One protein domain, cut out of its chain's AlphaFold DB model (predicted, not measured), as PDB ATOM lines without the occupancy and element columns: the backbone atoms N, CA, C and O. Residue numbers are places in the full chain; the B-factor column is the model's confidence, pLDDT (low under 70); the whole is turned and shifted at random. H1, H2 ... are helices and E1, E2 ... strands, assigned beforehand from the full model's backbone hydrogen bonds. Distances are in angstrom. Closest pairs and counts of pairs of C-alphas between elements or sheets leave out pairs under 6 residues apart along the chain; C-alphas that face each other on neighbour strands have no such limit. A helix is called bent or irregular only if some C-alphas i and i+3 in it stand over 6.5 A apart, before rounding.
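Overview. This is residues 4 to 158 of the 159 residues of an uncharacterized protein of Peptostreptococcaceae bacterium pGA-8 (UniProt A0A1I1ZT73). A small three-stranded sheet with helices on both faces makes a head, H4 and residues 51 to 70 of H3 over one face and H5 over the other. The very long H3 runs on beyond the sheet as an arm, along which H1 and H2 fold back. The printed part has 155 residues, mostly helix, in the order H1, H2, H3, E1, E2, H4, E3, H5; the mixed sheet runs E1, E2, E3. The whole is loose, with a radius of gyration of the C-alphas of 20.8 A, and only just elongated, spanning 68 by 35 by 33 A.

Arrangement. In the sheet, E1, residues 77 to 84, and E2, residues 87 to 95, form an antiparallel hairpin, with N 80 and O 91 at 2.8 A. E3, residues 121 to 129, is parallel to E2, with N 92 and O 125 at 2.8 A. The sheet is twisted, with C-alphas up to 4.2 A off its best plane. H3, residues 31 to 72, is on it at a height over the sheet of 7.4 A, over E1 and E2; its closest C-alphas to E1 are those of Ala 62 and Val 79, 6.1 A. H4, residues 98 to 114, is on the same face at 9.6 A, and E2, H4 and E3 make a strand-helix-strand unit, two parallel strands joined through a helix, with a right-handed crossover. H5, residues 132 to 156, is on the opposite face at 8.8 A; with H3 and H4 this gives three layers, helices on both faces of a sheet. H3 is the hub: its residues 61 to 72 touch H4 at a steep tilt of 52 degrees, the C-alphas of Val 65 and Val 108 being closest at 5.6 A. Its residues 32 to 46 touch H2, residues 14 to 29, in a helical hairpin, closest at the C-alphas of Gly 26 and Gly 34, 4.1 A. Its residues 45 to 57 touch H1, residues 4 to 12, opposite ways at a shallow tilt of 14 degrees, closest at the C-alphas of Arg 11 and Thr 49, 5.4 A. The O i to N i+4 pairs within hydrogen-bond range are 4 of 5 in H1, 10 of 12 in H2, 37 of 38 in H3, 11 of 13 in H4 and 19 of 21 in H5.

Along the chain. E1 spans 22.5 A, E2 26.3 A and E3 23.1 A. H3 spans 62.0 A, from C-alpha 31 at (41.212, 18.461, 4.858) to C-alpha 72 at (39.912, -37.948, 30.458). H4 spans 24.9 A and is irregular, with C-alphas 99 and 102 7.8 A apart; H5 spans 36.2 A and is irregular, with C-alphas 133 and 136 7.4 A apart. H2 spans 21.3 A, and H1 13.1 A from C-alpha 4 at (31.584, -14.069, 16.072).

Size, cuts and confidence. The C-alphas farthest apart, of Thr 27 and Glu 99, are 68.4 A apart. The printed part has no cut and no long link. Residues 151 to 158, of which 151 to 156 belong to H5, stand free. The mean pLDDT of the printed part is 86.6, and residues 153 to 158 are under 70.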
ATOM      1  N   LEU A   4      30.535 -14.220  17.071       77.69
ATOM      2  CA  LEU A   4      31.584 -14.069  16.072       77.69
ATOM      3  C   LEU A   4      31.109 -13.321  14.818       77.69
ATOM      4  O   LEU A   4      31.728 -12.342  14.416       77.69
ATOM      5  N   PHE A   5      29.969 -13.731  14.257       79.81
ATOM      6  CA  PHE A   5      29.387 -13.109  13.066       79.81
ATOM      7  C   PHE A   5      29.068 -11.626  13.295       79.81
ATOM      8  O   PHE A   5      29.341 -10.782  12.445       79.81
ATOM      9  N   PHE A   6      28.550 -11.291  14.479       79.81
ATOM     10  CA  PHE A   6      28.277  -9.904  14.846       79.81
ATOM     11  C   PHE A   6      29.554  -9.053  14.903       79.81
ATOM     12  O   PHE A   6      29.578  -7.954  14.352       79.81
ATOM     13  N   VAL A   7      30.629  -9.553  15.521       81.12
ATOM     14  CA  VAL A   7      31.895  -8.805  15.622       81.12
ATOM     15  C   VAL A   7      32.605  -8.712  14.265       81.12
ATOM     16  O   VAL A   7      33.219  -7.688  13.968       81.12
ATOM     17  N   GLU A   8      32.483  -9.720  13.400       80.44
ATOM     18  CA  GLU A   8      33.016  -9.652  12.034       80.44
ATOM     19  C   GLU A   8      32.300  -8.604  11.175       80.44
ATOM     20  O   GLU A   8      32.969  -7.868  10.449       80.44
ATOM     21  N   ILE A   9      30.975  -8.470  11.301       83.81
ATOM     22  CA  ILE A   9      30.227  -7.360  10.691       83.81
ATOM     23  C   ILE A   9      30.671  -6.029  11.299       83.81
ATOM     24  O   ILE A   9      30.945  -5.075  10.571       83.81
ATOM     25  N   LEU A  10      30.792  -5.967  12.628       85.56
ATOM     26  CA  LEU A  10      31.208  -4.756  13.328       85.56
ATOM     27  C   LEU A  10      32.597  -4.294  12.878       85.56
ATOM     28  O   LEU A  10      32.818  -3.099  12.746       85.56
ATOM     29  N   ARG A  11      33.518  -5.208  12.550       83.94
ATOM     30  CA  ARG A  11      34.835  -4.856  11.999       83.94
ATOM     31  C   ARG A  11      34.726  -4.014  10.724       83.94
ATOM     32  O   ARG A  11      35.487  -3.064  10.557       83.94
ATOM     33  N   TRP A  12      33.758  -4.301   9.853       87.31
ATOM     34  CA  TRP A  12      33.508  -3.493   8.652       87.31
ATOM     35  C   TRP A  12      32.927  -2.112   8.963       87.31
ATOM     36  O   TRP A  12      33.101  -1.191   8.168       87.31
ATOM     37  N   ALA A  13      32.330  -1.919  10.143       87.75
ATOM     38  CA  ALA A  13      31.895  -0.605  10.608       87.75
ATOM     39  C   ALA A  13      33.069   0.355  10.901       87.75
ATOM     40  O   ALA A  13      32.842   1.555  11.049       87.75
ATOM     41  N   ALA A  14      34.323  -0.123  10.905       88.19
ATOM     42  CA  ALA A  14      35.508   0.734  11.004       88.19
ATOM     43  C   ALA A  14      35.543   1.821   9.914       88.19
ATOM     44  O   ALA A  14      35.892   2.966  10.194       88.19
ATOM     45  N   PHE A  15      35.164   1.471   8.682       89.25
ATOM     46  CA  PHE A  15      35.194   2.378   7.533       89.25
ATOM     47  C   PHE A  15      34.168   3.515   7.624       89.25
ATOM     48  O   PHE A  15      34.579   4.672   7.532       89.25
ATOM     49  N   PRO A  16      32.859   3.257   7.840       91.56
ATOM     50  CA  PRO A  16      31.900   4.341   8.019       91.56
ATOM     51  C   PRO A  16      32.237   5.202   9.238       91.56
ATOM     52  O   PRO A  16      32.089   6.417   9.165       91.56
ATOM     53  N   LEU A  17      32.773   4.621  10.319       90.06
ATOM     54  CA  LEU A  17      33.226   5.394  11.476       90.06
ATOM     55  C   LEU A  17      34.365   6.364  11.112       90.06
ATOM     56  O   LEU A  17      34.335   7.531  11.500       90.06
ATOM     57  N   GLY A  18      35.337   5.908  10.319       89.81
ATOM     58  CA  GLY A  18      36.408   6.752   9.787       89.81
ATOM     59  C   GLY A  18      35.902   7.876   8.886       89.81
ATOM     60  O   GLY A  18      36.378   9.006   8.992       89.81
ATOM     61  N   ILE A  19      34.903   7.594   8.046       91.06
ATOM     62  CA  ILE A  19      34.254   8.595   7.186       91.06
ATOM     63  C   ILE A  19      33.531   9.648   8.031       91.06
ATOM     64  O   ILE A  19      33.698  10.839   7.788       91.06
ATOM     65  N   ILE A  20      32.773   9.234   9.051       91.00
ATOM     66  CA  ILE A  20      32.089  10.156   9.969       91.00
ATOM     67  C   ILE A  20      33.111  11.060  10.665       91.00
ATOM     68  O   ILE A  20      32.929  12.278  10.716       91.00
ATOM     69  N   MET A  21      34.216  10.477  11.140       90.56
ATOM     70  CA  MET A  21      35.299  11.228  11.769       90.56
ATOM     71  C   MET A  21      35.912  12.241  10.797       90.56
ATOM     72  O   MET A  21      36.087  13.401  11.166       90.56
ATOM     73  N   PHE A  22      36.179  11.847   9.547       89.94
ATOM     74  CA  PHE A  22      36.676  12.741   8.498       89.94
ATOM     75  C   PHE A  22      35.713  13.900   8.217       89.94
ATOM     76  O   PHE A  22      36.148  15.045   8.168       89.94
ATOM     77  N   LEU A  23      34.412  13.638   8.069       90.06
ATOM     78  CA  LEU A  23      33.424  14.682   7.777       90.06
ATOM     79  C   LEU A  23      33.296  15.694   8.927       90.06
ATOM     80  O   LEU A  23      33.247  16.902   8.688       90.06
ATOM     81  N   GLY A  24      33.300  15.221  10.175       88.69
ATOM     82  CA  GLY A  24      33.224  16.095  11.348       88.69
ATOM     83  C   GLY A  24      34.497  16.917  11.571       88.69
ATOM     84  O   GLY A  24      34.441  18.095  11.912       88.69
ATOM     85  N   THR A  25      35.665  16.314  11.353       86.50
ATOM     86  CA  THR A  25      36.952  16.975  11.624       86.50
ATOM     87  C   THR A  25      37.468  17.779  10.437       86.50
ATOM     88  O   THR A  25      38.095  18.814  10.638       86.50
ATOM     89  N   GLY A  26      37.159  17.379   9.204       80.50
ATOM     90  CA  GLY A  26      37.560  18.079   7.984       80.50
ATOM     91  C   GLY A  26      36.906  19.452   7.838       80.50
ATOM     92  O   GLY A  26      37.548  20.384   7.360       80.50
ATOM     93  N   THR A  27      35.668  19.604   8.319       80.12
ATOM     94  CA  THR A  27      34.973  20.903   8.375       80.12
ATOM     95  C   THR A  27      35.565  21.846   9.423       80.12
ATOM     96  O   THR A  27      35.571  23.054   9.214       80.12
ATOM     97  N   SER A  28      36.104  21.306  10.521       86.69
ATOM     98  CA  SER A  28      36.592  22.095  11.663       86.69
ATOM     99  C   SER A  28      38.098  22.396  11.614       86.69
ATOM    100  O   SER A  28      38.529  23.463  12.040       86.69
ATOM    101  N   PHE A  29      38.909  21.467  11.101       86.31
ATOM    102  CA  PHE A  29      40.380  21.510  11.154       86.31
ATOM    103  C   PHE A  29      41.045  21.461   9.769       86.31
ATOM    104  O   PHE A  29      42.272  21.451   9.665       86.31
ATOM    105  N   GLY A  30      40.250  21.430   8.697       88.06
ATOM    106  CA  GLY A  30      40.727  21.338   7.320       88.06
ATOM    107  C   GLY A  30      41.005  19.906   6.855       88.06
ATOM    108  O   GLY A  30      41.079  18.953   7.635       88.06
ATOM    109  N   PHE A  31      41.167  19.758   5.539       88.44
ATOM    110  CA  PHE A  31      41.212  18.461   4.858       88.44
ATOM    111  C   PHE A  31      42.299  17.517   5.389       88.44
ATOM    112  O   PHE A  31      42.011  16.359   5.682       88.44
ATOM    113  N   PHE A  32      43.536  18.001   5.542       90.44
ATOM    114  CA  PHE A  32      44.665  17.157   5.949       90.44
ATOM    115  C   PHE A  32      44.497  16.601   7.367       90.44
ATOM    116  O   PHE A  32      44.655  15.400   7.575       90.44
ATOM    117  N   ALA A  33      44.117  17.452   8.326       87.75
ATOM    118  CA  ALA A  33      43.878  17.031   9.703       87.75
ATOM    119  C   ALA A  33      42.703  16.048   9.788       87.75
ATOM    120  O   ALA A  33      42.802  15.016  10.455       87.75
ATOM    121  N   GLY A  34      41.620  16.325   9.053       89.44
ATOM    122  CA  GLY A  34      40.476  15.424   9.007       89.44
ATOM    123  C   GLY A  34      40.806  14.068   8.390       89.44
ATOM    124  O   GLY A  34      40.395  13.032   8.914       89.44
ATOM    125  N   ALA A  35      41.590  14.045   7.307       90.56
ATOM    126  CA  ALA A  35      42.005  12.809   6.646       90.56
ATOM    127  C   ALA A  35      42.855  11.936   7.577       90.56
ATOM    128  O   ALA A  35      42.591  10.739   7.714       90.56
ATOM    129  N   SER A  36      43.827  12.529   8.275       92.44
ATOM    130  CA  SER A  36      44.649  11.806   9.248       92.44
ATOM    131  C   SER A  36      43.816  11.221  10.392       92.44
ATOM    132  O   SER A  36      44.000  10.055  10.741       92.44
ATOM    133  N   LEU A  37      42.867  11.985  10.946       91.62
ATOM    134  CA  LEU A  37      41.996  11.515  12.029       91.62
ATOM    135  C   LEU A  37      41.037  10.408  11.575       91.62
ATOM    136  O   LEU A  37      40.851   9.435  12.306       91.62
ATOM    137  N   GLY A  38      40.479  10.502  10.366       91.81
ATOM    138  CA  GLY A  38      39.636   9.451   9.789       91.81
ATOM    139  C   GLY A  38      40.388   8.134   9.572       91.81
ATOM    140  O   GLY A  38      39.894   7.061   9.939       91.81
ATOM    141  N   ILE A  39      41.616   8.204   9.045       94.00
ATOM    142  CA  ILE A  39      42.490   7.031   8.880       94.00
ATOM    143  C   ILE A  39      42.824   6.420  10.244       94.00
ATOM    144  O   ILE A  39      42.664   5.214  10.430       94.00
ATOM    145  N   LEU A  40      43.240   7.240  11.216       94.06
ATOM    146  CA  LEU A  40      43.558   6.770  12.566       94.06
ATOM    147  C   LEU A  40      42.356   6.098  13.232       94.06
ATOM    148  O   LEU A  40      42.499   4.996  13.757       94.06
ATOM    149  N   ALA A  41      41.170   6.705  13.164       92.31
ATOM    150  CA  ALA A  41      39.950   6.129  13.725       92.31
ATOM    151  C   ALA A  41      39.632   4.760  13.102       92.31
ATOM    152  O   ALA A  41      39.371   3.799  13.828       92.31
ATOM    153  N   THR A  42      39.745   4.645  11.774       94.06
ATOM    154  CA  THR A  42      39.544   3.378  11.054       94.06
ATOM    155  C   THR A  42      40.533   2.313  11.524       94.06
ATOM    156  O   THR A  42      40.132   1.205  11.879       94.06
ATOM    157  N   LEU A  43      41.830   2.640  11.572       93.75
ATOM    158  CA  LEU A  43      42.883   1.700  11.962       93.75
ATOM    159  C   LEU A  43      42.750   1.243  13.417       93.75
ATOM    160  O   LEU A  43      42.942   0.061  13.711       93.75
ATOM    161  N   ILE A  44      42.429   2.160  14.330       93.50
ATOM    162  CA  ILE A  44      42.234   1.841  15.748       93.50
ATOM    163  C   ILE A  44      41.027   0.919  15.900       93.50
ATOM    164  O   ILE A  44      41.141  -0.140  16.519       93.50
ATOM    165  N   PHE A  45      39.895   1.274  15.290       92.69
ATOM    166  CA  PHE A  45      38.672   0.489  15.403       92.69
ATOM    167  C   PHE A  45      38.824  -0.904  14.784       92.69
ATOM    168  O   PHE A  45      38.443  -1.899  15.404       92.69
ATOM    169  N   TRP A  46      39.455  -0.990  13.611       92.75
ATOM    170  CA  TRP A  46      39.758  -2.257  12.946       92.75
ATOM    171  C   TRP A  46      40.641  -3.162  13.813       92.75
ATOM    172  O   TRP A  46      40.380  -4.361  13.943       92.75
ATOM    173  N   ASN A  47      41.677  -2.601  14.444       90.94
ATOM    174  CA  ASN A  47      42.551  -3.357  15.340       90.94
ATOM    175  C   ASN A  47      41.822  -3.835  16.599       90.94
ATOM    176  O   ASN A  47      42.023  -4.978  17.012       90.94
ATOM    177  N   LEU A  48      40.973  -2.998  17.200       90.50
ATOM    178  CA  LEU A  48      40.189  -3.365  18.381       90.50
ATOM    179  C   LEU A  48      39.231  -4.522  18.082       90.50
ATOM    180  O   LEU A  48      39.252  -5.530  18.784       90.50
ATOM    181  N   THR A  49      38.458  -4.424  17.001       89.81
ATOM    182  CA  THR A  49      37.542  -5.504  16.599       89.81
ATOM    183  C   THR A  49      38.288  -6.770  16.200       89.81
ATOM    184  O   THR A  49      37.879  -7.860  16.583       89.81
ATOM    185  N   THR A  50      39.420  -6.659  15.501       88.44
ATOM    186  CA  THR A  50      40.240  -7.830  15.148       88.44
ATOM    187  C   THR A  50      40.775  -8.546  16.390       88.44
ATOM    188  O   THR A  50      40.760  -9.776  16.444       88.44
ATOM    189  N   ARG A  51      41.224  -7.799  17.407       89.12
ATOM    190  CA  ARG A  51      41.638  -8.385  18.691       89.12
ATOM    191  C   ARG A  51      40.485  -9.119  19.363       89.12
ATOM    192  O   ARG A  51      40.690 -10.233  19.828       89.12
ATOM    193  N   GLU A  52      39.290  -8.542  19.349       89.38
ATOM    194  CA  GLU A  52      38.123  -9.158  19.976       89.38
ATOM    195  C   GLU A  52      37.667 -10.433  19.259       89.38
ATOM    196  O   GLU A  52      37.419 -11.445  19.908       89.38
ATOM    197  N   VAL A  53      37.661 -10.440  17.921       88.81
ATOM    198  CA  VAL A  53      37.432 -11.663  17.128       88.81
ATOM    199  C   VAL A  53      38.412 -12.761  17.541       88.81
ATOM    200  O   VAL A  53      38.010 -13.895  17.794       88.81
ATOM    201  N   ASN A  54      39.697 -12.420  17.657       89.81
ATOM    202  CA  ASN A  54      40.719 -13.382  18.051       89.81
ATOM    203  C   ASN A  54      40.548 -13.869  19.497       89.81
ATOM    204  O   ASN A  54      40.786 -15.044  19.762       89.81
ATOM    205  N   ASN A  55      40.110 -13.003  20.415       90.06
ATOM    206  CA  ASN A  55      39.807 -13.381  21.795       90.06
ATOM    207  C   ASN A  55      38.619 -14.344  21.871       90.06
ATOM    208  O   ASN A  55      38.681 -15.325  22.606       90.06
ATOM    209  N   ILE A  56      37.550 -14.091  21.107       90.75
ATOM    210  CA  ILE A  56      36.364 -14.958  21.061       90.75
ATOM    211  C   ILE A  56      36.750 -16.349  20.559       90.75
ATOM    212  O   ILE A  56      36.484 -17.334  21.243       90.75
ATOM    213  N   ILE A  57      37.439 -16.416  19.418       90.31
ATOM    214  CA  ILE A  57      37.910 -17.683  18.842       90.31
ATOM    215  C   ILE A  57      38.858 -18.392  19.810       90.31
ATOM    216  O   ILE A  57      38.729 -19.591  20.039       90.31
ATOM    217  N   GLY A  58      39.791 -17.654  20.418       91.12
ATOM    218  CA  GLY A  58      40.692 -18.208  21.419       91.12
ATOM    219  C   GLY A  58      39.923 -18.820  22.592       91.12
ATOM    220  O   GLY A  58      40.160 -19.962  22.965       91.12
ATOM    221  N   ASN A  59      38.943 -18.112  23.141       91.88
ATOM    222  CA  ASN A  59      38.137 -18.626  24.246       91.88
ATOM    223  C   ASN A  59      37.341 -19.884  23.865       91.88
ATOM    224  O   ASN A  59      37.241 -20.795  24.686       91.88
ATOM    225  N   GLU A  60      36.807 -19.961  22.644       91.62
ATOM    226  CA  GLU A  60      36.131 -21.166  22.141       91.62
ATOM    227  C   GLU A  60      37.103 -22.349  22.036       91.62
ATOM    228  O   GLU A  60      36.834 -23.413  22.589       91.62
ATOM    229  N   ILE A  61      38.286 -22.142  21.453       92.19
ATOM    230  CA  ILE A  61      39.334 -23.170  21.371       92.19
ATOM    231  C   ILE A  61      39.777 -23.628  22.769       92.19
ATOM    232  O   ILE A  61      39.885 -24.825  23.029       92.19
ATOM    233  N   ALA A  62      40.030 -22.694  23.689       92.81
ATOM    234  CA  ALA A  62      40.445 -23.017  25.053       92.81
ATOM    235  C   ALA A  62      39.372 -23.820  25.795       92.81
ATOM    236  O   ALA A  62      39.694 -24.744  26.542       92.81
ATOM    237  N   LYS A  63      38.095 -23.492  25.569       92.94
ATOM    238  CA  LYS A  63      36.964 -24.221  26.139       92.94
ATOM    239  C   LYS A  63      36.904 -25.655  25.620       92.94
ATOM    240  O   LYS A  63      36.734 -26.562  26.432       92.94
ATOM    241  N   ASP A  64      37.094 -25.866  24.323       92.19
ATOM    242  CA  ASP A  64      37.073 -27.204  23.726       92.19
ATOM    243  C   ASP A  64      38.255 -28.058  24.194       92.19
ATOM    244  O   ASP A  64      38.086 -29.229  24.544       92.19
ATOM    245  N   VAL A  65      39.444 -27.459  24.291       92.62
ATOM    246  CA  VAL A  65      40.640 -28.103  24.854       92.62
ATOM    247  C   VAL A  65      40.390 -28.522  26.301       92.62
ATOM    248  O   VAL A  65      40.587 -29.688  26.642       92.62
ATOM    249  N   ASN A  66      39.908 -27.604  27.143       92.69
ATOM    250  CA  ASN A  66      39.622 -27.889  28.548       92.69
ATOM    251  C   ASN A  66      38.554 -28.972  28.697       92.69
ATOM    252  O   ASN A  66      38.751 -29.911  29.460       92.69
ATOM    253  N   ALA A  67      37.468 -28.895  27.925       91.88
ATOM    254  CA  ALA A  67      36.429 -29.919  27.923       91.88
ATOM    255  C   ALA A  67      36.990 -31.300  27.544       91.88
ATOM    256  O   ALA A  67      36.588 -32.311  28.116       91.88
ATOM    257  N   SER A  68      37.944 -31.348  26.614       91.38
ATOM    258  CA  SER A  68      38.568 -32.592  26.156       91.38
ATOM    259  C   SER A  68      39.509 -33.189  27.201       91.38
ATOM    260  O   SER A  68      39.507 -34.403  27.397       91.38
ATOM    261  N   ILE A  69      40.255 -32.348  27.924       91.25
ATOM    262  CA  ILE A  69      41.087 -32.772  29.059       91.25
ATOM    263  C   ILE A  69      40.196 -33.300  30.191       91.25
ATOM    264  O   ILE A  69      40.419 -34.410  30.672       91.25
ATOM    265  N   SER A  70      39.145 -32.557  30.556       90.25
ATOM    266  CA  SER A  70      38.216 -32.928  31.633       90.25
ATOM    267  C   SER A  70      37.464 -34.236  31.374       90.25
ATOM    268  O   SER A  70      37.081 -34.908  32.325       90.25
ATOM    269  N   ARG A  71      37.266 -34.637  30.108       90.00
ATOM    270  CA  ARG A  71      36.687 -35.951  29.763       90.00
ATOM    271  C   ARG A  71      37.610 -37.127  30.094       90.00
ATOM    272  O   ARG A  71      37.117 -38.232  30.282       90.00
ATOM    273  N   ILE A  72      38.923 -36.908  30.133       89.06
ATOM    274  CA  ILE A  72      39.912 -37.948  30.458       89.06
ATOM    275  C   ILE A  72      40.149 -38.008  31.966       89.06
ATOM    276  O   ILE A  72      40.285 -39.094  32.524       89.06
ATOM    277  N   GLY A  73      40.204 -36.850  32.623       85.62
ATOM    278  CA  GLY A  73      40.362 -36.755  34.068       85.62
ATOM    279  C   GLY A  73      40.469 -35.315  34.554       85.62
ATOM    280  O   GLY A  73      40.612 -34.379  33.764       85.62
ATOM    281  N   ASP A  74      40.420 -35.143  35.871       84.88
ATOM    282  CA  ASP A  74      40.504 -33.832  36.514       84.88
ATOM    283  C   ASP A  74      41.966 -33.415  36.735       84.88
ATOM    284  O   ASP A  74      42.517 -33.485  37.833       84.88
ATOM    285  N   TYR A  75      42.631 -33.045  35.640       86.56
ATOM    286  CA  TYR A  75      44.007 -32.556  35.663       86.56
ATOM    287  C   TYR A  75      44.035 -31.035  35.741       86.56
ATOM    288  O   TYR A  75      43.448 -30.347  34.899       86.56
ATOM    289  N   ALA A  76      44.819 -30.503  36.680       85.69
ATOM    290  CA  ALA A  76      45.146 -29.087  36.685       85.69
ATOM    291  C   ALA A  76      45.861 -28.729  35.372       85.69
ATOM    292  O   ALA A  76      46.940 -29.238  35.063       85.69
ATOM    293  N   ASN A  77      45.238 -27.849  34.593       88.81
ATOM    294  CA  ASN A  77      45.717 -27.459  33.279       88.81
ATOM    295  C   ASN A  77      45.693 -25.934  33.109       88.81
ATOM    296  O   ASN A  77      44.998 -25.209  33.823       88.81
ATOM    297  N   PHE A  78      46.509 -25.451  32.181       89.81
ATOM    298  CA  PHE A  78      46.530 -24.066  31.740       89.81
ATOM    299  C   PHE A  78      46.612 -24.044  30.217       89.81
ATOM    300  O   PHE A  78      47.488 -24.684  29.633       89.81
ATOM    301  N   VAL A  79      45.715 -23.299  29.578       91.31
ATOM    302  CA  VAL A  79      45.697 -23.134  28.124       91.31
ATOM    303  C   VAL A  79      46.091 -21.703  27.788       91.31
ATOM    304  O   VAL A  79      45.458 -20.745  28.224       91.31
ATOM    305  N   GLU A  80      47.156 -21.558  27.011       91.31
ATOM    306  CA  GLU A  80      47.626 -20.286  26.477       91.31
ATOM    307  C   GLU A  80      47.414 -20.280  24.969       91.31
ATOM    308  O   GLU A  80      47.909 -21.149  24.253       91.31
ATOM    309  N   ILE A  81      46.713 -19.263  24.479       92.19
ATOM    310  CA  ILE A  81      46.499 -19.071  23.048       92.19
ATOM    311  C   ILE A  81      47.296 -17.860  22.613       92.19
ATOM    312  O   ILE A  81      47.063 -16.736  23.060       92.19
ATOM    313  N   LYS A  82      48.268 -18.106  21.740       89.62
ATOM    314  CA  LYS A  82      49.125 -17.066  21.189       89.62
ATOM    315  C   LYS A  82      48.709 -16.778  19.757       89.62
ATOM    316  O   LYS A  82      48.877 -17.612  18.873       89.62
ATOM    317  N   VAL A  83      48.204 -15.572  19.535       88.12
ATOM    318  CA  VAL A  83      47.830 -15.092  18.204       88.12
ATOM    319  C   VAL A  83      49.080 -14.611  17.470       88.12
ATOM    320  O   VAL A  83      49.848 -13.798  17.987       88.12
ATOM    321  N   LEU A  84      49.287 -15.122  16.261       85.81
ATOM    322  CA  LEU A  84      50.303 -14.696  15.305       85.81
ATOM    323  C   LEU A  84      49.612 -14.176  14.040       85.81
ATOM    324  O   LEU A  84      48.450 -14.479  13.778       85.81
ATOM    325  N   ASN A  85      50.353 -13.455  13.199       78.50
ATOM    326  CA  ASN A  85      49.826 -12.976  11.915       78.50
ATOM    327  C   ASN A  85      49.383 -14.121  10.984       78.50
ATOM    328  O   ASN A  85      48.540 -13.909  10.122       78.50
ATOM    329  N   SER A  86      49.956 -15.318  11.145       78.19
ATOM    330  CA  SER A  86      49.682 -16.501  10.321       78.19
ATOM    331  C   SER A  86      48.682 -17.485  10.941       78.19
ATOM    332  O   SER A  86      48.465 -18.543  10.364       78.19
ATOM    333  N   GLY A  87      48.128 -17.193  12.122       86.69
ATOM    334  CA  GLY A  87      47.226 -18.097  12.843       86.69
ATOM    335  C   GLY A  87      47.475 -18.119  14.350       86.69
ATOM    336  O   GLY A  87      48.219 -17.305  14.892       86.69
ATOM    337  N   MET A  88      46.851 -19.060  15.046       91.06
ATOM    338  CA  MET A  88      46.903 -19.207  16.497       91.06
ATOM    339  C   MET A  88      47.730 -20.425  16.896       91.06
ATOM    340  O   MET A  88      47.616 -21.495  16.304       91.06
ATOM    341  N   VAL A  89      48.553 -20.267  17.926       91.00
ATOM    342  CA  VAL A  89      49.277 -21.368  18.565       91.00
ATOM    343  C   VAL A  89      48.575 -21.699  19.871       91.00
ATOM    344  O   VAL A  89      48.443 -20.829  20.735       91.00
ATOM    345  N   VAL A  90      48.146 -22.949  20.011       93.00
ATOM    346  CA  VAL A  90      47.472 -23.458  21.209       93.00
ATOM    347  C   VAL A  90      48.507 -24.162  22.073       93.00
ATOM    348  O   VAL A  90      49.086 -25.165  21.661       93.00
ATOM    349  N   ARG A  91      48.766 -23.634  23.267       92.75
ATOM    350  CA  ARG A  91      49.701 -24.216  24.231       92.75
ATOM    351  C   ARG A  91      48.944 -24.747  25.425       92.75
ATOM    352  O   ARG A  91      48.240 -23.996  26.090       92.75
ATOM    353  N   VAL A  92      49.134 -26.022  25.709       92.62
ATOM    354  CA  VAL A  92      48.504 -26.709  26.829       92.62
ATOM    355  C   VAL A  92      49.590 -27.110  27.809       92.62
ATOM    356  O   VAL A  92      50.496 -27.871  27.468       92.62
ATOM    357  N   TYR A  93      49.492 -26.596  29.026       91.62
ATOM    358  CA  TYR A  93      50.359 -26.966  30.128       91.62
ATOM    359  C   TYR A  93      49.554 -27.808  31.111       91.62
ATOM    360  O   TYR A  93      48.577 -27.331  31.686       91.62
ATOM    361  N   LEU A  94      49.953 -29.058  31.291       90.69
ATOM    362  CA  LEU A  94      49.356 -29.979  32.251       90.69
ATOM    363  C   LEU A  94      50.229 -30.035  33.502       90.69
ATOM    364  O   LEU A  94      51.448 -29.945  33.394       90.69
ATOM    365  N   VAL A  95      49.625 -30.189  34.676       88.38
ATOM    366  CA  VAL A  95      50.349 -30.383  35.936       88.38
ATOM    367  C   VAL A  95      50.224 -31.845  36.354       88.38
ATOM    368  O   VAL A  95      49.108 -32.341  36.502       88.38
ATOM    369  N   GLN A  96      51.361 -32.523  36.544       83.81
ATOM    370  CA  GLN A  96      51.443 -33.911  37.033       83.81
ATOM    371  C   GLN A  96      50.622 -34.942  36.222       83.81
ATOM    372  O   GLN A  96      50.148 -35.939  36.757       83.81
ATOM    373  N   ALA A  97      50.480 -34.748  34.909       82.19
ATOM    374  CA  ALA A  97      49.692 -35.614  34.022       82.19
ATOM    375  C   ALA A  97      50.553 -36.539  33.136       82.19
ATOM    376  O   ALA A  97      50.113 -36.962  32.063       82.19
ATOM    377  N   GLN A  98      51.790 -36.846  33.551       83.12
ATOM    378  CA  GLN A  98      52.780 -37.561  32.729       83.12
ATOM    379  C   GLN A  98      52.254 -38.901  32.188       83.12
ATOM    380  O   GLN A  98      52.446 -39.212  31.015       83.12
ATOM    381  N   GLU A  99      51.541 -39.668  33.014       84.06
ATOM    382  CA  GLU A  99      51.040 -41.005  32.667       84.06
ATOM    383  C   GLU A  99      49.943 -40.989  31.591       84.06
ATOM    384  O   GLU A  99      49.781 -41.949  30.838       84.06
ATOM    385  N   LYS A 100      49.182 -39.891  31.495       85.56
ATOM    386  CA  LYS A 100      48.049 -39.741  30.566       85.56
ATOM    387  C   LYS A 100      48.319 -38.760  29.434       85.56
ATOM    388  O   LYS A 100      47.439 -38.534  28.604       85.56
ATOM    389  N   LEU A 101      49.540 -38.238  29.337       87.31
ATOM    390  CA  LEU A 101      49.928 -37.230  28.355       87.31
ATOM    391  C   LEU A 101      49.610 -37.649  26.912       87.31
ATOM    392  O   LEU A 101      49.095 -36.843  26.142       87.31
ATOM    393  N   GLY A 102      49.855 -38.914  26.557       87.62
ATOM    394  CA  GLY A 102      49.528 -39.440  25.227       87.62
ATOM    395  C   GLY A 102      48.026 -39.422  24.927       87.62
ATOM    396  O   GLY A 102      47.619 -38.947  23.871       87.62
ATOM    397  N   GLN A 103      47.198 -39.865  25.881       88.69
ATOM    398  CA  GLN A 103      45.736 -39.882  25.735       88.69
ATOM    399  C   GLN A 103      45.177 -38.460  25.628       88.69
ATOM    400  O   GLN A 103      44.353 -38.177  24.758       88.69
ATOM    401  N   ILE A 104      45.679 -37.547  26.466       90.56
ATOM    402  CA  ILE A 104      45.279 -36.138  26.452       90.56
ATOM    403  C   ILE A 104      45.680 -35.478  25.137       90.56
ATOM    404  O   ILE A 104      44.866 -34.783  24.533       90.56
ATOM    405  N   LYS A 105      46.898 -35.732  24.651       91.56
ATOM    406  CA  LYS A 105      47.357 -35.210  23.364       91.56
ATOM    407  C   LYS A 105      46.422 -35.619  22.231       91.56
ATOM    408  O   LYS A 105      45.978 -34.746  21.494       91.56
ATOM    409  N   THR A 106      46.075 -36.900  22.120       91.50
ATOM    410  CA  THR A 106      45.170 -37.379  21.065       91.50
ATOM    411  C   THR A 106      43.779 -36.757  21.174       91.50
ATOM    412  O   THR A 106      43.243 -36.305  20.165       91.50
ATOM    413  N   ALA A 107      43.210 -36.674  22.379       90.56
ATOM    414  CA  ALA A 107      41.888 -36.076  22.564       90.56
ATOM    415  C   ALA A 107      41.868 -34.581  22.225       90.56
ATOM    416  O   ALA A 107      40.948 -34.116  21.559       90.56
ATOM    417  N   VAL A 108      42.896 -33.834  22.636       91.56
ATOM    418  CA  VAL A 108      43.018 -32.415  22.292       91.56
ATOM    419  C   VAL A 108      43.243 -32.245  20.788       91.56
ATOM    420  O   VAL A 108      42.598 -31.400  20.181       91.56
ATOM    421  N   GLU A 109      44.097 -33.048  20.152       91.56
ATOM    422  CA  GLU A 109      44.292 -32.988  18.696       91.56
ATOM    423  C   GLU A 109      43.000 -33.275  17.921       91.56
ATOM    424  O   GLU A 109      42.726 -32.591  16.936       91.56
ATOM    425  N   MET A 110      42.194 -34.245  18.363       89.81
ATOM    426  CA  MET A 110      40.880 -34.518  17.772       89.81
ATOM    427  C   MET A 110      39.933 -33.334  17.958       89.81
ATOM    428  O   MET A 110      39.371 -32.854  16.977       89.81
ATOM    429  N   ALA A 111      39.835 -32.794  19.173       89.94
ATOM    430  CA  ALA A 111      38.986 -31.640  19.451       89.94
ATOM    431  C   ALA A 111      39.371 -30.417  18.610       89.94
ATOM    432  O   ALA A 111      38.506 -29.749  18.059       89.94
ATOM    433  N   LEU A 112      40.670 -30.151  18.436       89.94
ATOM    434  CA  LEU A 112      41.142 -29.049  17.594       89.94
ATOM    435  C   LEU A 112      40.905 -29.291  16.095       89.94
ATOM    436  O   LEU A 112      40.730 -28.330  15.352       89.94
ATOM    437  N   ARG A 113      40.902 -30.548  15.635       87.94
ATOM    438  CA  ARG A 113      40.589 -30.904  14.237       87.94
ATOM    439  C   ARG A 113      39.098 -30.820  13.922       87.94
ATOM    440  O   ARG A 113      38.748 -30.555  12.773       87.94
ATOM    441  N   GLU A 114      38.249 -31.078  14.910       88.50
ATOM    442  CA  GLU A 114      36.788 -31.002  14.795       88.50
ATOM    443  C   GLU A 114      36.238 -29.603  15.109       88.50
ATOM    444  O   GLU A 114      35.093 -29.318  14.776       88.50
ATOM    445  N   ASN A 115      37.049 -28.717  15.693       88.38
ATOM    446  CA  ASN A 115      36.671 -27.342  16.008       88.38
ATOM    447  C   ASN A 115      36.374 -26.516  14.739       88.38
ATOM    448  O   ASN A 115      37.095 -26.591  13.738       88.38
ATOM    449  N   ASP A 116      35.359 -25.653  14.826       85.00
ATOM    450  CA  ASP A 116      34.919 -24.762  13.741       85.00
ATOM    451  C   ASP A 116      36.018 -23.796  13.251       85.00
ATOM    452  O   ASP A 116      35.960 -23.292  12.130       85.00
ATOM    453  N   HIS A 117      37.054 -23.561  14.063       85.75
ATOM    454  CA  HIS A 117      38.173 -22.656  13.784       85.75
ATOM    455  C   HIS A 117      39.494 -23.379  13.516       85.75
ATOM    456  O   HIS A 117      40.555 -22.754  13.610       85.75
ATOM    457  N   LYS A 118      39.468 -24.670  13.162       84.75
ATOM    458  CA  LYS A 118      40.677 -25.469  12.883       84.75
ATOM    459  C   LYS A 118      41.638 -24.818  11.883       84.75
ATOM    460  O   LYS A 118      42.847 -24.874  12.077       84.75
ATOM    461  N   ASP A 119      41.113 -24.119  10.876       85.88
ATOM    462  CA  ASP A 119      41.915 -23.448   9.842       85.88
ATOM    463  C   ASP A 119      42.706 -22.251  10.390       85.88
ATOM    464  O   ASP A 119      43.667 -21.785   9.778       85.88
ATOM    465  N   ARG A 120      42.317 -21.739  11.565       86.06
ATOM    466  CA  ARG A 120      43.040 -20.679  12.271       86.06
ATOM    467  C   ARG A 120      44.091 -21.228  13.228       86.06
ATOM    468  O   ARG A 120      44.869 -20.435  13.755       86.06
ATOM    469  N   ILE A 121      44.145 -22.537  13.460       88.75
ATOM    470  CA  ILE A 121      45.118 -23.167  14.354       88.75
ATOM    471  C   ILE A 121      46.362 -23.532  13.549       88.75
ATOM    472  O   ILE A 121      46.336 -24.385  12.670       88.75
ATOM    473  N   LEU A 122      47.482 -22.895  13.878       86.94
ATOM    474  CA  LEU A 122      48.763 -23.141  13.223       86.94
ATOM    475  C   LEU A 122      49.481 -24.357  13.816       86.94
ATOM    476  O   LEU A 122      50.077 -25.153  13.097       86.94
ATOM    477  N   LEU A 123      49.493 -24.448  15.145       88.12
ATOM    478  CA  LEU A 123      50.233 -25.468  15.878       88.12
ATOM    479  C   LEU A 123      49.614 -25.672  17.259       88.12
ATOM    480  O   LEU A 123      49.238 -24.706  17.928       88.12
ATOM    481  N   MET A 124      49.597 -26.924  17.707       90.75
ATOM    482  CA  MET A 124      49.340 -27.286  19.095       90.75
ATOM    483  C   MET A 124      50.646 -27.742  19.754       90.75
ATOM    484  O   MET A 124      51.398 -28.532  19.184       90.75
ATOM    485  N   GLN A 125      50.928 -27.214  20.943       90.88
ATOM    486  CA  GLN A 125      52.041 -27.631  21.791       90.88
ATOM    487  C   GLN A 125      51.471 -28.089  23.130       90.88
ATOM    488  O   GLN A 125      50.727 -27.349  23.771       90.88
ATOM    489  N   LEU A 126      51.836 -29.289  23.569       90.06
ATOM    490  CA  LEU A 126      51.386 -29.850  24.835       90.06
ATOM    491  C   LEU A 126      52.596 -30.245  25.672       90.06
ATOM    492  O   LEU A 126      53.501 -30.916  25.177       90.06
ATOM    493  N   THR A 127      52.614 -29.824  26.934       88.56
ATOM    494  CA  THR A 127      53.710 -30.111  27.859       88.56
ATOM    495  C   THR A 127      53.179 -30.469  29.241       88.56
ATOM    496  O   THR A 127      52.151 -29.946  29.674       88.56
ATOM    497  N   ASN A 128      53.878 -31.371  29.927       87.88
ATOM    498  CA  ASN A 128      53.635 -31.678  31.329       87.88
ATOM    499  C   ASN A 128      54.651 -30.925  32.193       87.88
ATOM    500  O   ASN A 128      55.837 -30.875  31.870       87.88
ATOM    501  N   MET A 129      54.168 -30.351  33.284       88.19
ATOM    502  CA  MET A 129      54.944 -29.597  34.254       88.19
ATOM    503  C   MET A 129      54.764 -30.203  35.641       88.19
ATOM    504  O   MET A 129      53.695 -30.713  35.985       88.19
ATOM    505  N   ASP A 130      55.787 -30.055  36.472       83.94
ATOM    506  CA  ASP A 130      55.735 -30.520  37.860       83.94
ATOM    507  C   ASP A 130      54.914 -29.580  38.759       83.94
ATOM    508  O   ASP A 130      54.236 -30.028  39.682       83.94
ATOM    509  N   SER A 131      54.949 -28.271  38.474       84.12
ATOM    510  CA  SER A 131      54.225 -27.216  39.199       84.12
ATOM    511  C   SER A 131      53.872 -26.041  38.275       84.12
ATOM    512  O   SER A 131      54.527 -25.805  37.255       84.12
ATOM    513  N   LYS A 132      52.861 -25.255  38.671       80.50
ATOM    514  CA  LYS A 132      52.457 -23.999  38.012       80.50
ATOM    515  C   LYS A 132      53.564 -22.940  38.019       80.50
ATOM    516  O   LYS A 132      53.612 -22.110  37.111       80.50
ATOM    517  N   ASP A 133      54.481 -22.987  38.981       82.50
ATOM    518  CA  ASP A 133      55.575 -22.009  39.089       82.50
ATOM    519  C   ASP A 133      56.550 -22.086  37.905       82.50
ATOM    520  O   ASP A 133      57.184 -21.096  37.529       82.50
ATOM    521  N   ASN A 134      56.598 -23.238  37.231       82.81
ATOM    522  CA  ASN A 134      57.514 -23.482  36.124       82.81
ATOM    523  C   ASN A 134      57.006 -22.950  34.773       82.81
ATOM    524  O   ASN A 134      57.760 -22.969  33.798       82.81
ATOM    525  N   ILE A 135      55.780 -22.410  34.686       83.25
ATOM    526  CA  ILE A 135      55.171 -21.955  33.417       83.25
ATOM    527  C   ILE A 135      56.100 -21.025  32.629       83.25
ATOM    528  O   ILE A 135      56.212 -21.149  31.410       83.25
ATOM    529  N   LYS A 136      56.805 -20.101  33.299       85.19
ATOM    530  CA  LYS A 136      57.723 -19.170  32.618       85.19
ATOM    531  C   LYS A 136      58.889 -19.895  31.938       85.19
ATOM    532  O   LYS A 136      59.243 -19.534  30.815       85.19
ATOM    533  N   ALA A 137      59.458 -20.909  32.589       85.94
ATOM    534  CA  ALA A 137      60.561 -21.697  32.047       85.94
ATOM    535  C   ALA A 137      60.097 -22.538  30.849       85.94
ATOM    536  O   ALA A 137      60.685 -22.450  29.769       85.94
ATOM    537  N   TYR A 138      58.975 -23.250  30.990       85.69
ATOM    538  CA  TYR A 138      58.393 -24.034  29.896       85.69
ATOM    539  C   TYR A 138      57.975 -23.153  28.715       85.69
ATOM    540  O   TYR A 138      58.245 -23.487  27.564       85.69
ATOM    541  N   ARG A 139      57.414 -21.964  28.968       85.50
ATOM    542  CA  ARG A 139      57.085 -20.996  27.913       85.50
ATOM    543  C   ARG A 139      58.319 -20.570  27.113       85.50
ATOM    544  O   ARG A 139      58.214 -20.376  25.901       85.50
ATOM    545  N   ALA A 140      59.478 -20.403  27.756       86.31
ATOM    546  CA  ALA A 140      60.720 -20.054  27.067       86.31
ATOM    547  C   ALA A 140      61.196 -21.184  26.137       86.31
ATOM    548  O   ALA A 140      61.597 -20.906  25.006       86.31
ATOM    549  N   ILE A 141      61.083 -22.439  26.582       87.12
ATOM    550  CA  ILE A 141      61.391 -23.629  25.776       87.12
ATOM    551  C   ILE A 141      60.439 -23.713  24.576       87.12
ATOM    552  O   ILE A 141      60.889 -23.687  23.432       87.12
ATOM    553  N   LEU A 142      59.125 -23.655  24.817       86.19
ATOM    554  CA  LEU A 142      58.105 -23.705  23.761       86.19
ATOM    555  C   LEU A 142      58.223 -22.553  22.756       86.19
ATOM    556  O   LEU A 142      57.866 -22.701  21.588       86.19
ATOM    557  N   ASN A 143      58.698 -21.382  23.190       86.06
ATOM    558  CA  ASN A 143      58.988 -20.263  22.295       86.06
ATOM    559  C   ASN A 143      60.158 -20.563  21.355       86.06
ATOM    560  O   ASN A 143      60.069 -20.192  20.187       86.06
ATOM    561  N   ARG A 144      61.227 -21.207  21.840       86.31
ATOM    562  CA  ARG A 144      62.363 -21.611  20.996       86.31
ATOM    563  C   ARG A 144      61.928 -22.652  19.971       86.31
ATOM    564  O   ARG A 144      62.145 -22.435  18.783       86.31
ATOM    565  N   GLU A 145      61.213 -23.685  20.410       84.31
ATOM    566  CA  GLU A 145      60.661 -24.722  19.526       84.31
ATOM    567  C   GLU A 145      59.734 -24.136  18.457       84.31
ATOM    568  O   GLU A 145      59.851 -24.456  17.276       84.31
ATOM    569  N   LEU A 146      58.845 -23.214  18.845       83.81
ATOM    570  CA  LEU A 146      57.966 -22.526  17.902       83.81
ATOM    571  C   LEU A 146      58.774 -21.740  16.859       83.81
ATOM    572  O   LEU A 146      58.431 -21.734  15.678       83.81
ATOM    573  N   PHE A 147      59.846 -21.070  17.283       83.25
ATOM    574  CA  PHE A 147      60.701 -20.301  16.382       83.25
ATOM    575  C   PHE A 147      61.411 -21.203  15.368       83.25
ATOM    576  O   PHE A 147      61.495 -20.863  14.184       83.25
ATOM    577  N   GLU A 148      61.893 -22.362  15.813       82.56
ATOM    578  CA  GLU A 148      62.512 -23.368  14.951       82.56
ATOM    579  C   GLU A 148      61.508 -23.969  13.966       82.56
ATOM    580  O   GLU A 148      61.798 -24.022  12.768       82.56
ATOM    581  N   ALA A 149      60.304 -24.315  14.429       77.69
ATOM    582  CA  ALA A 149      59.227 -24.821  13.583       77.69
ATOM    583  C   ALA A 149      58.846 -23.812  12.484       77.69
ATOM    584  O   ALA A 149      58.807 -24.155  11.300       77.69
ATOM    585  N   ILE A 150      58.658 -22.537  12.842       77.81
ATOM    586  CA  ILE A 150      58.342 -21.468  11.879       77.81
ATOM    587  C   ILE A 150      59.495 -21.262  10.882       77.81
ATOM    588  O   ILE A 150      59.262 -21.086   9.682       77.81
ATOM    589  N   LYS A 151      60.751 -21.300  11.344       78.50
ATOM    590  CA  LYS A 151      61.932 -21.177  10.475       78.50
ATOM    591  C   LYS A 151      62.039 -22.349   9.494       78.50
ATOM    592  O   LYS A 151      62.414 -22.127   8.341       78.50
ATOM    593  N   GLY A 152      61.695 -23.561   9.928       70.00
ATOM    594  CA  GLY A 152      61.613 -24.753   9.082       70.00
ATOM    595  C   GLY A 152      60.552 -24.617   7.988       70.00
ATOM    596  O   GLY A 152      60.862 -24.776   6.808       70.00
ATOM    597  N   LEU A 153      59.336 -24.202   8.354       64.44
ATOM    598  CA  LEU A 153      58.232 -23.988   7.407       64.44
ATOM    599  C   LEU A 153      58.560 -22.915   6.357       64.44
ATOM    600  O   LEU A 153      58.333 -23.110   5.162       64.44
ATOM    601  N   LYS A 154      59.187 -21.806   6.771       62.03
ATOM    602  CA  LYS A 154      59.600 -20.727   5.857       62.03
ATOM    603  C   LYS A 154      60.680 -21.161   4.856       62.03
ATOM    604  O   LYS A 154      60.781 -20.572   3.782       62.03
ATOM    605  N   LYS A 155      61.496 -22.169   5.191       59.94
ATOM    606  CA  LYS A 155      62.477 -22.760   4.263       59.94
ATOM    607  C   LYS A 155      61.829 -23.692   3.236       59.94
ATOM    608  O   LYS A 155      62.335 -23.775   2.124       59.94
ATOM    609  N   MET A 156      60.730 -24.363   3.580       53.12
ATOM    610  CA  MET A 156      60.019 -25.271   2.670       53.12
ATOM    611  C   MET A 156      59.130 -24.542   1.653       53.12
ATOM    612  O   MET A 156      59.046 -24.987   0.519       53.12
ATOM    613  N   GLY A 157      58.538 -23.397   2.011       49.31
ATOM    614  CA  GLY A 157      57.745 -22.563   1.087       49.31
ATOM    615  C   GLY A 157      58.561 -21.697   0.111       49.31
ATOM    616  O   GLY A 157      58.015 -20.778  -0.489       49.31
ATOM    617  N   LYS A 158      59.877 -21.931   0.004       42.66
ATOM    618  CA  LYS A 158      60.808 -21.249  -0.916       42.66
ATOM    619  C   LYS A 158      61.363 -22.187  -2.005       42.66
ATOM    620  O   LYS A 158      62.429 -21.909  -2.551       42.66
TER     621      LYS A 158